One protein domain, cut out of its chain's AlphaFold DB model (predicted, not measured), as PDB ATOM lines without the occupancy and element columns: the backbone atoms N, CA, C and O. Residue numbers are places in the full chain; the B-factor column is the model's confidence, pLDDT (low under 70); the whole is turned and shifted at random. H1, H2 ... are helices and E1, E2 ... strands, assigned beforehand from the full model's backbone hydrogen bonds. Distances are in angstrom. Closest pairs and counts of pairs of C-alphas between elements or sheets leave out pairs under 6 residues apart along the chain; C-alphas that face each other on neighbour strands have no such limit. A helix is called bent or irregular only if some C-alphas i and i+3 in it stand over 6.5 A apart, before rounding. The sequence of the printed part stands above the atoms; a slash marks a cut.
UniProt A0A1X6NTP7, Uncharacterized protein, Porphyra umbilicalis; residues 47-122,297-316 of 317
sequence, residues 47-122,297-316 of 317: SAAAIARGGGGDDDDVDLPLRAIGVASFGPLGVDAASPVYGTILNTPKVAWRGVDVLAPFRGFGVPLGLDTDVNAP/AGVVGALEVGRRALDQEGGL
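AT A GLANCE: This is residues 47 to 122 and 297 to 316 of the 317 residues of an uncharacterized protein of Porphyra umbilicalis (UniProt A0A1X6NTP7). A small sheet of three strands has one long helix, H2, packed slantwise over one of its faces, and long loops run out from the sheet at both ends. At one end the turn of the hairpin E1 and E2 sticks out with residues 56 to 61; toward the other end lies the long loop of residues 74 to 103, which leads to the short helix H1. The printed part has 96 residues, with elements in the order E1, E2, H1, E3, H2; the sheet runs E1, E2, E3 and is mixed. The class is mixed, helices and strands, with under half of the residues, 43, in named elements. The whole is only just compact, close to loose, with a radius of gyration of the C-alphas of 14.7 A, and elongated, spanning 49 by 29 by 24 A.

IN THESE COORDINATES: E1, residues 47 to 52, begins at C-alpha 47 (17.761, -10.931, -23.780) and is 16.9 A long. E2, residues 66 to 73, is 20.6 A long. H1, residues 104 to 109, is 10.4 A long and only just irregular: C-alphas 105 and 108 are 6.9 A apart. E3, residues 113 to 117, is 13.7 A long. H2, residues 297 to 314, is 25.5 A long and ends at C-alpha 314 (32.948, -16.224, -41.509).

HOW THE PARTS SIT: E1 and E2 form a hairpin, antiparallel at 164 degrees, with N 49 and O 70 at 3.0 A. E2, the inner strand, is parallel to E3 at 21 degrees, with N 114 and O 69 at 2.9 A. E2, H1 and E3 make a strand-helix-strand unit, two parallel neighbour strands with a helix between them in the chain, and its crossover is right-handed. H2 and the sheet make two layers, a helix on one face of a sheet, at a height over the sheet of 5.4 A. H2 lies over E1 and E2, and only just not over E3, on which 2 of its 18 C-alphas fall. It runs slantwise to the strands, at 46 degrees to E1 on the local plane. The closest C-alphas of E2 and H2 are those of Gly 70 and Gly 306, 3.6 A apart. H1 only grazes the sheet, with residues 106 to 109; its closest C-alpha pair with E2 is Phe 106 and Ile 69, 7.5 A. H1 and H2 are apart. In H2 every O i to N i+4 pair is within hydrogen-bond range; in H1 0 of 2 are, and 1 of 3 O i to N i+3 pairs.

THE WHOLE: The two C-alphas farthest apart are those of Asp 58 and Pro 93, 49.5 A. Residues 123 to 296 are not printed, and C-alphas 122 and 297 are 5.3 A apart across the cut. The links E1 to E2 and E2 to H1 are long. Mean pLDDT of the printed part is 80.3, and residues 47 to 64 and 314 to 316 are under 70.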
ATOM      1  N   SER A  47      17.612  -9.525 -23.418       69.75
ATOM      2  CA  SER A  47      17.761 -10.931 -23.780       69.75
ATOM      3  C   SER A  47      19.162 -11.132 -24.339       69.75
ATOM      4  O   SER A  47      19.585 -10.406 -25.232       69.75
ATOM      5  N   ALA A  48      19.883 -12.112 -23.817       56.12
ATOM      6  CA  ALA A  48      21.127 -12.584 -24.403       56.12
ATOM      7  C   ALA A  48      20.984 -14.083 -24.633       56.12
ATOM      8  O   ALA A  48      20.392 -14.776 -23.802       56.12
ATOM      9  N   ALA A  49      21.479 -14.554 -25.769       68.62
ATOM     10  CA  ALA A  49      21.443 -15.960 -26.125       68.62
ATOM     11  C   ALA A  49      22.726 -16.345 -26.857       68.62
ATOM     12  O   ALA A  49      23.400 -15.506 -27.462       68.62
ATOM     13  N   ALA A  50      23.061 -17.624 -26.785       64.50
ATOM     14  CA  ALA A  50      24.300 -18.172 -27.305       64.50
ATOM     15  C   ALA A  50      24.019 -19.215 -28.396       64.50
ATOM     16  O   ALA A  50      22.959 -19.839 -28.419       64.50
ATOM     17  N   ILE A  51      24.975 -19.412 -29.303       64.00
ATOM     18  CA  ILE A  51      24.907 -20.447 -30.346       64.00
ATOM     19  C   ILE A  51      26.026 -21.454 -30.128       64.00
ATOM     20  O   ILE A  51      27.191 -21.065 -30.026       64.00
ATOM     21  N   ALA A  52      25.684 -22.741 -30.139       51.56
ATOM     22  CA  ALA A  52      26.627 -23.854 -30.086       51.56
ATOM     23  C   ALA A  52      26.520 -24.734 -31.353       51.56
ATOM     24  O   ALA A  52      25.554 -24.629 -32.104       51.56
ATOM     25  N   ARG A  53      27.511 -25.591 -31.646       46.81
ATOM     26  CA  ARG A  53      27.424 -26.590 -32.738       46.81
ATOM     27  C   ARG A  53      27.272 -27.989 -32.158       46.81
ATOM     28  O   ARG A  53      28.176 -28.421 -31.458       46.81
ATOM     29  N   GLY A  54      26.213 -28.706 -32.533       43.97
ATOM     30  CA  GLY A  54      26.089 -30.144 -32.278       43.97
ATOM     31  C   GLY A  54      27.076 -30.952 -33.125       43.97
ATOM     32  O   GLY A  54      27.110 -30.797 -34.348       43.97
ATOM     33  N   GLY A  55      27.876 -31.803 -32.483       39.03
ATOM     34  CA  GLY A  55      28.521 -32.935 -33.148       39.03
ATOM     35  C   GLY A  55      27.502 -34.065 -33.268       39.03
ATOM     36  O   GLY A  55      26.820 -34.365 -32.296       39.03
ATOM     37  N   GLY A  56      27.345 -34.652 -34.455       38.50
ATOM     38  CA  GLY A  56      26.460 -35.803 -34.636       38.50
ATOM     39  C   GLY A  56      26.991 -37.009 -33.862       38.50
ATOM     40  O   GLY A  56      27.997 -37.588 -34.264       38.50
ATOM     41  N   GLY A  57      26.328 -37.357 -32.764       41.81
ATOM     42  CA  GLY A  57      26.604 -38.534 -31.946       41.81
ATOM     43  C   GLY A  57      25.596 -38.633 -30.801       41.81
ATOM     44  O   GLY A  57      25.328 -37.633 -30.142       41.81
ATOM     45  N   ASP A  58      25.025 -39.822 -30.612       43.62
ATOM     46  CA  ASP A  58      23.971 -40.156 -29.639       43.62
ATOM     47  C   ASP A  58      24.488 -40.278 -28.187       43.62
ATOM     48  O   ASP A  58      24.148 -41.232 -27.495       43.62
ATOM     49  N   ASP A  59      25.291 -39.327 -27.704       43.81
ATOM     50  CA  ASP A  59      25.701 -39.292 -26.294       43.81
ATOM     51  C   ASP A  59      25.239 -37.989 -25.633       43.81
ATOM     52  O   ASP A  59      25.612 -36.880 -26.027       43.81
ATOM     53  N   ASP A  60      24.385 -38.139 -24.618       46.41
ATOM     54  CA  ASP A  60      24.049 -37.086 -23.669       46.41
ATOM     55  C   ASP A  60      25.345 -36.594 -22.985       46.41
ATOM     56  O   ASP A  60      26.167 -37.402 -22.558       46.41
ATOM     57  N   ASP A  61      25.498 -35.267 -22.869       45.53
ATOM     58  CA  ASP A  61      26.626 -34.533 -22.251       45.53
ATOM     59  C   ASP A  61      27.820 -34.137 -23.157       45.53
ATOM     60  O   ASP A  61      28.985 -34.131 -22.756       45.53
ATOM     61  N   VAL A  62      27.539 -33.709 -24.394       47.88
ATOM     62  CA  VAL A  62      28.546 -33.046 -25.242       47.88
ATOM     63  C   VAL A  62      28.721 -31.580 -24.820       47.88
ATOM     64  O   VAL A  62      27.803 -30.771 -24.961       47.88
ATOM     65  N   ASP A  63      29.918 -31.226 -24.355       51.94
ATOM     66  CA  ASP A  63      30.354 -29.851 -24.083       51.94
ATOM     67  C   ASP A  63      30.408 -29.073 -25.419       51.94
ATOM     68  O   ASP A  63      31.408 -29.077 -26.143       51.94
ATOM     69  N   LEU A  64      29.270 -28.507 -25.843       58.06
ATOM     70  CA  LEU A  64      29.162 -27.874 -27.157       58.06
ATOM     71  C   LEU A  64      29.926 -26.539 -27.150       58.06
ATOM     72  O   LEU A  64      29.577 -25.642 -26.377       58.06
ATOM     73  N   PRO A  65      30.921 -26.336 -28.037       74.06
ATOM     74  CA  PRO A  65      31.692 -25.105 -28.040       74.06
ATOM     75  C   PRO A  65      30.799 -23.928 -28.441       74.06
ATOM     76  O   PRO A  65      30.170 -23.935 -29.507       74.06
ATOM     77  N   LEU A  66      30.778 -22.902 -27.591       80.25
ATOM     78  CA  LEU A  66      30.143 -21.620 -27.870       80.25
ATOM     79  C   LEU A  66      30.778 -20.991 -29.119       80.25
ATOM     80  O   LEU A  66      31.998 -20.903 -29.231       80.25
ATOM     81  N   ARG A  67      29.948 -20.550 -30.067       85.38
ATOM     82  CA  ARG A  67      30.393 -19.990 -31.351       85.38
ATOM     83  C   ARG A  67      30.111 -18.510 -31.508       85.38
ATOM     84  O   ARG A  67      30.870 -17.856 -32.204       85.38
ATOM     85  N   ALA A  68      29.034 -18.016 -30.913       89.00
ATOM     86  CA  ALA A  68      28.654 -16.611 -30.938       89.00
ATOM     87  C   ALA A  68      27.672 -16.316 -29.803       89.00
ATOM     88  O   ALA A  68      26.976 -17.218 -29.324       89.00
ATOM     89  N   ILE A  69      27.579 -15.046 -29.420       88.94
ATOM     90  CA  ILE A  69      26.554 -14.532 -28.511       88.94
ATOM     91  C   ILE A  69      25.815 -13.409 -29.231       88.94
ATOM     92  O   ILE A  69      26.434 -12.537 -29.835       88.94
ATOM     93  N   GLY A  70      24.489 -13.409 -29.152       93.81
ATOM     94  CA  GLY A  70      23.681 -12.268 -29.558       93.81
ATOM     95  C   GLY A  70      23.024 -11.606 -28.360       93.81
ATOM     96  O   GLY A  70      22.551 -12.276 -27.438       93.81
ATOM     97  N   VAL A  71      22.996 -10.278 -28.380       92.19
ATOM     98  CA  VAL A  71      22.394  -9.447 -27.342       92.19
ATOM     99  C   VAL A  71      21.287  -8.604 -27.964       92.19
ATOM    100  O   VAL A  71      21.518  -7.855 -28.907       92.19
ATOM    101  N   ALA A  72      20.083  -8.723 -27.413       92.81
ATOM    102  CA  ALA A  72      18.916  -7.919 -27.745       92.81
ATOM    103  C   ALA A  72      18.529  -7.083 -26.519       92.81
ATOM    104  O   ALA A  72      18.159  -7.636 -25.477       92.81
ATOM    105  N   SER A  73      18.639  -5.758 -26.607       91.19
ATOM    106  CA  SER A  73      18.430  -4.871 -25.456       91.19
ATOM    107  C   SER A  73      17.403  -3.779 -25.717       91.19
ATOM    108  O   SER A  73      17.273  -3.290 -26.833       91.19
ATOM    109  N   PHE A  74      16.683  -3.370 -24.678       88.12
ATOM    110  CA  PHE A  74      15.817  -2.197 -24.748       88.12
ATOM    111  C   PHE A  74      16.611  -0.920 -25.064       88.12
ATOM    112  O   PHE A  74      17.792  -0.805 -24.740       88.12
ATOM    113  N   GLY A  75      15.938   0.057 -25.669       84.88
ATOM    114  CA  GLY A  75      16.548   1.305 -26.116       84.88
ATOM    115  C   GLY A  75      16.288   2.541 -25.233       84.88
ATOM    116  O   GLY A  75      15.679   2.453 -24.155       84.88
ATOM    117  N   PRO A  76      16.753   3.718 -25.694       91.81
ATOM    118  CA  PRO A  76      17.568   3.891 -26.901       91.81
ATOM    119  C   PRO A  76      18.985   3.312 -26.732       91.81
ATOM    120  O   PRO A  76      19.595   3.479 -25.675       91.81
ATOM    121  N   LEU A  77      19.505   2.628 -27.751       93.69
ATOM    122  CA  LEU A  77      20.733   1.825 -27.723       93.69
ATOM    123  C   LEU A  77      21.688   2.247 -28.849       93.69
ATOM    124  O   LEU A  77      21.277   2.437 -29.994       93.69
ATOM    125  N   GLY A  78      22.981   2.351 -28.542       95.06
ATOM    126  CA  GLY A  78      24.019   2.499 -29.563       95.06
ATOM    127  C   GLY A  78      24.209   1.199 -30.348       95.06
ATOM    128  O   GLY A  78      24.889   0.292 -29.875       95.06
ATOM    129  N   VAL A  79      23.608   1.112 -31.535       93.19
ATOM    130  CA  VAL A  79      23.624  -0.089 -32.400       93.19
ATOM    131  C   VAL A  79      24.634  -0.022 -33.550       93.19
ATOM    132  O   VAL A  79      24.933  -1.042 -34.161       93.19
ATOM    133  N   ASP A  80      25.183   1.158 -33.842       91.44
ATOM    134  CA  ASP A  80      26.219   1.326 -34.866       91.44
ATOM    135  C   ASP A  80      27.594   0.936 -34.311       91.44
ATOM    136  O   ASP A  80      28.106   1.594 -33.407       91.44
ATOM    137  N   ALA A  81      28.195  -0.115 -34.873       89.25
ATOM    138  CA  ALA A  81      29.503  -0.629 -34.475       89.25
ATOM    139  C   ALA A  81      30.656   0.373 -34.678       89.25
ATOM    140  O   ALA A  81      31.682   0.257 -34.010       89.25
ATOM    141  N   ALA A  82      30.501   1.362 -35.566       90.00
ATOM    142  CA  ALA A  82      31.490   2.421 -35.765       90.00
ATOM    143  C   ALA A  82      31.371   3.559 -34.731       90.00
ATOM    144  O   ALA A  82      32.253   4.416 -34.638       90.00
ATOM    145  N   SER A  83      30.290   3.585 -33.948       90.56
ATOM    146  CA  SER A  83      30.014   4.639 -32.978       90.56
ATOM    147  C   SER A  83      30.759   4.412 -31.655       90.56
ATOM    148  O   SER A  83      30.776   3.293 -31.140       90.56
ATOM    149  N   PRO A  84      31.301   5.465 -31.006       91.69
ATOM    150  CA  PRO A  84      31.952   5.339 -29.696       91.69
ATOM    151  C   PRO A  84      30.994   4.908 -28.575       91.69
ATOM    152  O   PRO A  84      31.447   4.537 -27.495       91.69
ATOM    153  N   VAL A  85      29.680   4.973 -28.811       92.62
ATOM    154  CA  VAL A  85      28.643   4.529 -27.867       92.62
ATOM    155  C   VAL A  85      28.038   3.171 -28.243       92.62
ATOM    156  O   VAL A  85      26.998   2.802 -27.697       92.62
ATOM    157  N   TYR A  86      28.656   2.415 -29.159       94.56
ATOM    158  CA  TYR A  86      28.219   1.056 -29.492       94.56
ATOM    159  C   TYR A  86      28.084   0.184 -28.235       94.56
ATOM    160  O   TYR A  86      28.954   0.186 -27.362       94.56
ATOM    161  N   GLY A  87      26.977  -0.550 -28.112       91.44
ATOM    162  CA  GLY A  87      26.692  -1.364 -26.927       91.44
ATOM    163  C   GLY A  87      26.199  -0.583 -25.716       91.44
ATOM    164  O   GLY A  87      25.951  -1.196 -24.684       91.44
ATOM    165  N   THR A  88      26.032   0.738 -25.804       92.75
ATOM    166  CA  THR A  88      25.668   1.565 -24.649       92.75
ATOM    167  C   THR A  88      24.195   1.961 -24.672       92.75
ATOM    168  O   THR A  88      23.694   2.478 -25.672       92.75
ATOM    169  N   ILE A  89      23.500   1.775 -23.548       87.62
ATOM    170  CA  ILE A  89      22.159   2.331 -23.328       87.62
ATOM    171  C   ILE A  89      22.272   3.849 -23.167       87.62
ATOM    172  O   ILE A  89      23.001   4.348 -22.309       87.62
ATOM    173  N   LEU A  90      21.532   4.594 -23.981       92.06
ATOM    174  CA  LEU A  90      21.581   6.048 -24.039       92.06
ATOM    175  C   LEU A  90      20.609   6.667 -23.015       92.06
ATOM    176  O   LEU A  90      20.565   6.287 -21.841       92.06
ATOM    177  N   ASN A  91      19.835   7.670 -23.426       89.19
ATOM    178  CA  ASN A  91      18.931   8.384 -22.535       89.19
ATOM    179  C   ASN A  91      17.606   7.626 -22.344       89.19
ATOM    180  O   ASN A  91      16.687   7.754 -23.145       89.19
ATOM    181  N   THR A  92      17.499   6.863 -21.256       82.06
ATOM    182  CA  THR A  92      16.290   6.111 -20.868       82.06
ATOM    183  C   THR A  92      15.673   6.655 -19.568       82.06
ATOM    184  O   THR A  92      16.408   7.144 -18.706       82.06
ATOM    185  N   PRO A  93      14.347   6.571 -19.331       71.62
ATOM    186  CA  PRO A  93      13.760   6.891 -18.021       71.62
ATOM    187  C   PRO A  93      14.284   5.989 -16.887       71.62
ATOM    188  O   PRO A  93      14.238   6.373 -15.719       71.62
ATOM    189  N   LYS A  94      14.844   4.814 -17.206       72.44
ATOM    190  CA  LYS A  94      15.470   3.906 -16.234       72.44
ATOM    191  C   LYS A  94      16.885   4.390 -15.907       72.44
ATOM    192  O   LYS A  94      17.857   3.863 -16.433       72.44
ATOM    193  N   VAL A  95      17.007   5.395 -15.037       76.44
ATOM    194  CA  VAL A  95      18.268   6.124 -14.761       76.44
ATOM    195  C   VAL A  95      19.474   5.208 -14.507       76.44
ATOM    196  O   VAL A  95      20.556   5.495 -15.009       76.44
ATOM    197  N   ALA A  96      19.287   4.087 -13.802       76.19
ATOM    198  CA  ALA A  96      20.348   3.119 -13.502       76.19
ATOM    199  C   ALA A  96      20.976   2.447 -14.740       76.19
ATOM    200  O   ALA A  96      22.067   1.897 -14.641       76.19
ATOM    201  N   TRP A  97      20.291   2.486 -15.884       80.25
ATOM    202  CA  TRP A  97      20.756   1.897 -17.135       80.25
ATOM    203  C   TRP A  97      21.454   2.895 -18.057       80.25
ATOM    204  O   TRP A  97      22.096   2.473 -19.008       80.25
ATOM    205  N   ARG A  98      21.372   4.204 -17.802       86.12
ATOM    206  CA  ARG A  98      22.022   5.204 -18.663       86.12
ATOM    207  C   ARG A  98      23.540   5.014 -18.651       86.12
ATOM    208  O   ARG A  98      24.145   4.967 -17.583       86.12
ATOM    209  N   GLY A  99      24.148   4.940 -19.831       86.94
ATOM    210  CA  GLY A  99      25.585   4.734 -19.994       86.94
ATOM    211  C   GLY A  99      26.056   3.304 -19.714       86.94
ATOM    212  O   GLY A  99      27.261   3.071 -19.665       86.94
ATOM    213  N   VAL A 100      25.143   2.347 -19.505       87.06
ATOM    214  CA  VAL A 100      25.513   0.940 -19.309       87.06
ATOM    215  C   VAL A 100      25.902   0.319 -20.643       87.06
ATOM    216  O   VAL A 100      25.105   0.305 -21.578       87.06
ATOM    217  N   ASP A 101      27.109  -0.237 -20.687       88.50
ATOM    218  CA  ASP A 101      27.593  -1.093 -21.766       88.50
ATOM    219  C   ASP A 101      27.038  -2.515 -21.591       88.50
ATOM    220  O   ASP A 101      27.462  -3.261 -20.703       88.50
ATOM    221  N   VAL A 102      26.069  -2.887 -22.427       86.19
ATOM    222  CA  VAL A 102      25.395  -4.192 -22.362       86.19
ATOM    223  C   VAL A 102      26.226  -5.325 -22.960       86.19
ATOM    224  O   VAL A 102      25.913  -6.490 -22.724       86.19
ATOM    225  N   LEU A 103      27.297  -5.012 -23.695       85.94
ATOM    226  CA  LEU A 103      28.211  -6.005 -24.258       85.94
ATOM    227  C   LEU A 103      29.343  -6.366 -23.295       85.94
ATOM    228  O   LEU A 103      29.903  -7.458 -23.402       85.94
ATOM    229  N   ALA A 104      29.672  -5.489 -22.341       83.00
ATOM    230  CA  ALA A 104      30.784  -5.682 -21.411       83.00
ATOM    231  C   ALA A 104      30.823  -7.069 -20.725       83.00
ATOM    232  O   ALA A 104      31.907  -7.657 -20.697       83.00
ATOM    233  N   PRO A 105      29.704  -7.652 -20.239       82.50
ATOM    234  CA  PRO A 105      29.718  -8.985 -19.626       82.50
ATOM    235  C   PRO A 105      30.091 -10.123 -20.587       82.50
ATOM    236  O   PRO A 105      30.515 -11.184 -20.137       82.50
ATOM    237  N   PHE A 106      29.935  -9.918 -21.899       83.12
ATOM    238  CA  PHE A 106      30.081 -10.957 -22.921       83.12
ATOM    239  C   PHE A 106      31.421 -10.897 -23.669       83.12
ATOM    240  O   PHE A 106      31.815 -11.867 -24.312       83.12
ATOM    241  N   ARG A 107      32.180  -9.800 -23.552       82.88
ATOM    242  CA  ARG A 107      33.484  -9.647 -24.235       82.88
ATOM    243  C   ARG A 107      34.537 -10.669 -23.800       82.88
ATOM    244  O   ARG A 107      35.425 -10.989 -24.578       82.88
ATOM    245  N   GLY A 108      34.431 -11.200 -22.580       80.44
ATOM    246  CA  GLY A 108      35.370 -12.192 -22.045       80.44
ATOM    247  C   GLY A 108      35.263 -13.588 -22.668       80.44
ATOM    248  O   GLY A 108      36.137 -14.411 -22.420       80.44
ATOM    249  N   PHE A 109      34.226 -13.863 -23.467       81.38
ATOM    250  CA  PHE A 109      34.000 -15.190 -24.049       81.38
ATOM    251  C   PHE A 109      34.826 -15.462 -25.316       81.38
ATOM    252  O   PHE A 109      34.922 -16.614 -25.722       81.38
ATOM    253  N   GLY A 110      35.426 -14.438 -25.937       84.62
ATOM    254  CA  GLY A 110      36.305 -14.620 -27.103       84.62
ATOM    255  C   GLY A 110      35.604 -15.162 -28.357       84.62
ATOM    256  O   GLY A 110      36.256 -15.770 -29.199       84.62
ATOM    257  N   VAL A 111      34.289 -14.960 -28.466       87.25
ATOM    258  CA  VAL A 111      33.457 -15.345 -29.616       87.25
ATOM    259  C   VAL A 111      32.791 -14.106 -30.222       87.25
ATOM    260  O   VAL A 111      32.616 -13.120 -29.496       87.25
ATOM    261  N   PRO A 112      32.372 -14.142 -31.501       93.00
ATOM    262  CA  PRO A 112      31.620 -13.051 -32.113       93.00
ATOM    263  C   PRO A 112      30.420 -12.622 -31.263       93.00
ATOM    264  O   PRO A 112      29.645 -13.453 -30.773       93.00
ATOM    265  N   LEU A 113      30.267 -11.304 -31.110       91.56
ATOM    266  CA  LEU A 113      29.181 -10.668 -30.365       91.56
ATOM    267  C   LEU A 113      28.299  -9.850 -31.309       91.56
ATOM    268  O   LEU A 113      28.739  -8.841 -31.857       91.56
ATOM    269  N   GLY A 114      27.042 -10.256 -31.448       94.94
ATOM    270  CA  GLY A 114      26.018  -9.462 -32.117       94.94
ATOM    271  C   GLY A 114      25.246  -8.596 -31.125       94.94
ATOM    272  O   GLY A 114      24.998  -9.008 -29.989       94.94
ATOM    273  N   LEU A 115      24.818  -7.418 -31.571       95.50
ATOM    274  CA  LEU A 115      23.970  -6.511 -30.805       95.50
ATOM    275  C   LEU A 115      22.841  -5.977 -31.678       95.50
ATOM    276  O   LEU A 115      23.087  -5.514 -32.788       95.50
ATOM    277  N   ASP A 116      21.630  -5.960 -31.133       96.94
ATOM    278  CA  ASP A 116      20.552  -5.119 -31.642       96.94
ATOM    279  C   ASP A 116      19.538  -4.800 -30.531       96.94
ATOM    280  O   ASP A 116      19.713  -5.162 -29.362       96.94
ATOM    281  N   THR A 117      18.462  -4.103 -30.880       96.31
ATOM    282  CA  THR A 117      17.369  -3.802 -29.962       96.31
ATOM    283  C   THR A 117      16.476  -5.012 -29.693       96.31
ATOM    284  O   THR A 117      16.386  -5.950 -30.489       96.31
ATOM    285  N   ASP A 118      15.736  -4.958 -28.589       93.38
ATOM    286  CA  ASP A 118      14.713  -5.935 -28.199       93.38
ATOM    287  C   ASP A 118      13.479  -5.967 -29.123       93.38
ATOM    288  O   ASP A 118      12.577  -6.780 -28.912       93.38
ATOM    289  N   VAL A 119      13.464  -5.150 -30.183       96.31
ATOM    290  CA  VAL A 119      12.440  -5.140 -31.236       96.31
ATOM    291  C   VAL A 119      12.993  -5.446 -32.630       96.31
ATOM    292  O   VAL A 119      12.325  -6.135 -33.399       96.31
ATOM    293  N   ASN A 120      14.220  -5.034 -32.961       97.75
ATOM    294  CA  ASN A 120      14.870  -5.424 -34.219       97.75
ATOM    295  C   ASN A 120      15.299  -6.892 -34.205       97.75
ATOM    296  O   ASN A 120      15.118  -7.594 -35.199       97.75
ATOM    297  N   ALA A 121      15.830  -7.378 -33.080       96.62
ATOM    298  CA  ALA A 121      16.229  -8.772 -32.937       96.62
ATOM    299  C   ALA A 121      15.066  -9.745 -33.237       96.62
ATOM    300  O   ALA A 121      15.211 -10.587 -34.130       96.62
ATOM    301  N   PRO A 122      13.882  -9.624 -32.598       95.81
ATOM    302  CA  PRO A 122      12.740 -10.453 -32.970       95.81
ATOM    303  C   PRO A 122      12.208 -10.157 -34.379       95.81
ATOM    304  O   PRO A 122      11.718 -11.085 -35.018       95.81
ATOM    305  N   ALA A 297      10.044 -14.636 -28.444       87.31
ATOM    306  CA  ALA A 297      10.540 -13.772 -29.516       87.31
ATOM    307  C   ALA A 297      11.856 -13.054 -29.169       87.31
ATOM    308  O   ALA A 297      12.742 -12.981 -30.013       87.31
ATOM    309  N   GLY A 298      12.020 -12.583 -27.928       85.94
ATOM    310  CA  GLY A 298      13.256 -11.919 -27.496       85.94
ATOM    311  C   GLY A 298      14.480 -12.841 -27.520       85.94
ATOM    312  O   GLY A 298      15.540 -12.448 -28.001       85.94
ATOM    313  N   VAL A 299      14.327 -14.088 -27.064       84.50
ATOM    314  CA  VAL A 299      15.418 -15.079 -27.042       84.50
ATOM    315  C   VAL A 299      15.728 -15.575 -28.453       84.50
ATOM    316  O   VAL A 299      16.890 -15.593 -28.845       84.50
ATOM    317  N   VAL A 300      14.705 -15.909 -29.246       87.38
ATOM    318  CA  VAL A 300      14.887 -16.309 -30.654       87.38
ATOM    319  C   VAL A 300      15.511 -15.166 -31.465       87.38
ATOM    320  O   VAL A 300      16.386 -15.399 -32.295       87.38
ATOM    321  N   GLY A 301      15.126 -13.922 -31.177       93.25
ATOM    322  CA  GLY A 301      15.747 -12.731 -31.743       93.25
ATOM    323  C   GLY A 301      17.229 -12.619 -31.397       93.25
ATOM    324  O   GLY A 301      18.051 -12.426 -32.288       93.25
ATOM    325  N   ALA A 302      17.591 -12.782 -30.122       91.31
ATOM    326  CA  ALA A 302      18.990 -12.772 -29.694       91.31
ATOM    327  C   ALA A 302      19.808 -13.891 -30.369       91.31
ATOM    328  O   ALA A 302      20.948 -13.664 -30.764       91.31
ATOM    329  N   LEU A 303      19.221 -15.070 -30.586       89.44
ATOM    330  CA  LEU A 303      19.862 -16.145 -31.348       89.44
ATOM    331  C   LEU A 303      20.112 -15.739 -32.808       89.44
ATOM    332  O   LEU A 303      21.219 -15.919 -33.306       89.44
ATOM    333  N   GLU A 304      19.139 -15.132 -33.492       93.38
ATOM    334  CA  GLU A 304      19.340 -14.634 -34.863       93.38
ATOM    335  C   GLU A 304      20.424 -13.545 -34.932       93.38
ATOM    336  O   GLU A 304      21.243 -13.548 -35.854       93.38
ATOM    337  N   VAL A 305      20.489 -12.657 -33.935       95.00
ATOM    338  CA  VAL A 305      21.558 -11.650 -33.808       95.00
ATOM    339  C   VAL A 305      22.933 -12.317 -33.695       95.00
ATOM    340  O   VAL A 305      23.853 -11.961 -34.431       95.00
ATOM    341  N   GLY A 306      23.079 -13.315 -32.818       92.94
ATOM    342  CA  GLY A 306      24.335 -14.057 -32.668       92.94
ATOM    343  C   GLY A 306      24.726 -14.802 -33.946       92.94
ATOM    344  O   GLY A 306      25.895 -14.831 -34.324       92.94
ATOM    345  N   ARG A 307      23.743 -15.354 -34.666       92.75
ATOM    346  CA  ARG A 307      23.963 -16.088 -35.918       92.75
ATOM    347  C   ARG A 307      24.489 -15.157 -37.006       92.75
ATOM    348  O   ARG A 307      25.420 -15.513 -37.717       92.75
ATOM    349  N   ARG A 308      23.922 -13.953 -37.112       93.06
ATOM    350  CA  ARG A 308      24.395 -12.923 -38.047       93.06
ATOM    351  C   ARG A 308      25.816 -12.465 -37.734       93.06
ATOM    352  O   ARG A 308      26.598 -12.309 -38.665       93.06
ATOM    353  N   ALA A 309      26.161 -12.299 -36.455       92.25
ATOM    354  CA  ALA A 309      27.532 -11.971 -36.058       92.25
ATOM    355  C   ALA A 309      28.522 -13.078 -36.459       92.25
ATOM    356  O   ALA A 309      29.601 -12.791 -36.973       92.25
ATOM    357  N   LEU A 310      28.125 -14.346 -36.299       90.12
ATOM    358  CA  LEU A 310      28.926 -15.492 -36.730       90.12
ATOM    359  C   LEU A 310      29.152 -15.520 -38.251       90.12
ATOM    360  O   LEU A 310      30.265 -15.787 -38.700       90.12
ATOM    361  N   ASP A 311      28.114 -15.243 -39.043       88.75
ATOM    362  CA  ASP A 311      28.215 -15.201 -40.508       88.75
ATOM    363  C   ASP A 311      29.128 -14.063 -40.993       88.75
ATOM    364  O   ASP A 311      29.876 -14.238 -41.954       88.75
ATOM    365  N   GLN A 312      29.081 -12.902 -40.331       85.44
ATOM    366  CA  GLN A 312      29.905 -11.741 -40.677       85.44
ATOM    367  C   GLN A 312      31.400 -11.995 -40.446       85.44
ATOM    368  O   GLN A 312      32.209 -11.586 -41.274       85.44
ATOM    369  N   GLU A 313      31.774 -12.704 -39.375       76.31
ATOM    370  CA  GLU A 313      33.160 -13.158 -39.185       76.31
ATOM    371  C   GLU A 313      33.570 -14.216 -40.218       76.31
ATOM    372  O   GLU A 313      34.691 -14.189 -40.722       76.31
ATOM    373  N   GLY A 314      32.669 -15.142 -40.560       58.94
ATOM    374  CA  GLY A 314      32.948 -16.224 -41.509       58.94
ATOM    375  C   GLY A 314      33.101 -15.780 -42.969       58.94
ATOM    376  O   GLY A 314      33.731 -16.491 -43.742       58.94
ATOM    377  N   GLY A 315      32.545 -14.623 -43.347       46.88
ATOM    378  CA  GLY A 315      32.686 -14.019 -44.680       46.88
ATOM    379  C   GLY A 315      33.935 -13.145 -44.869       46.88
ATOM    380  O   GLY A 315      34.098 -12.555 -45.935       46.88
ATOM    381  N   LEU A 316      34.790 -13.035 -43.845       38.81
ATOM    382  CA  LEU A 316      36.077 -12.325 -43.871       38.81
ATOM    383  C   LEU A 316      37.286 -13.268 -44.078       38.81
ATOM    384  O   LEU A 316      38.430 -12.826 -43.943       38.81
TER     385      LEU A 316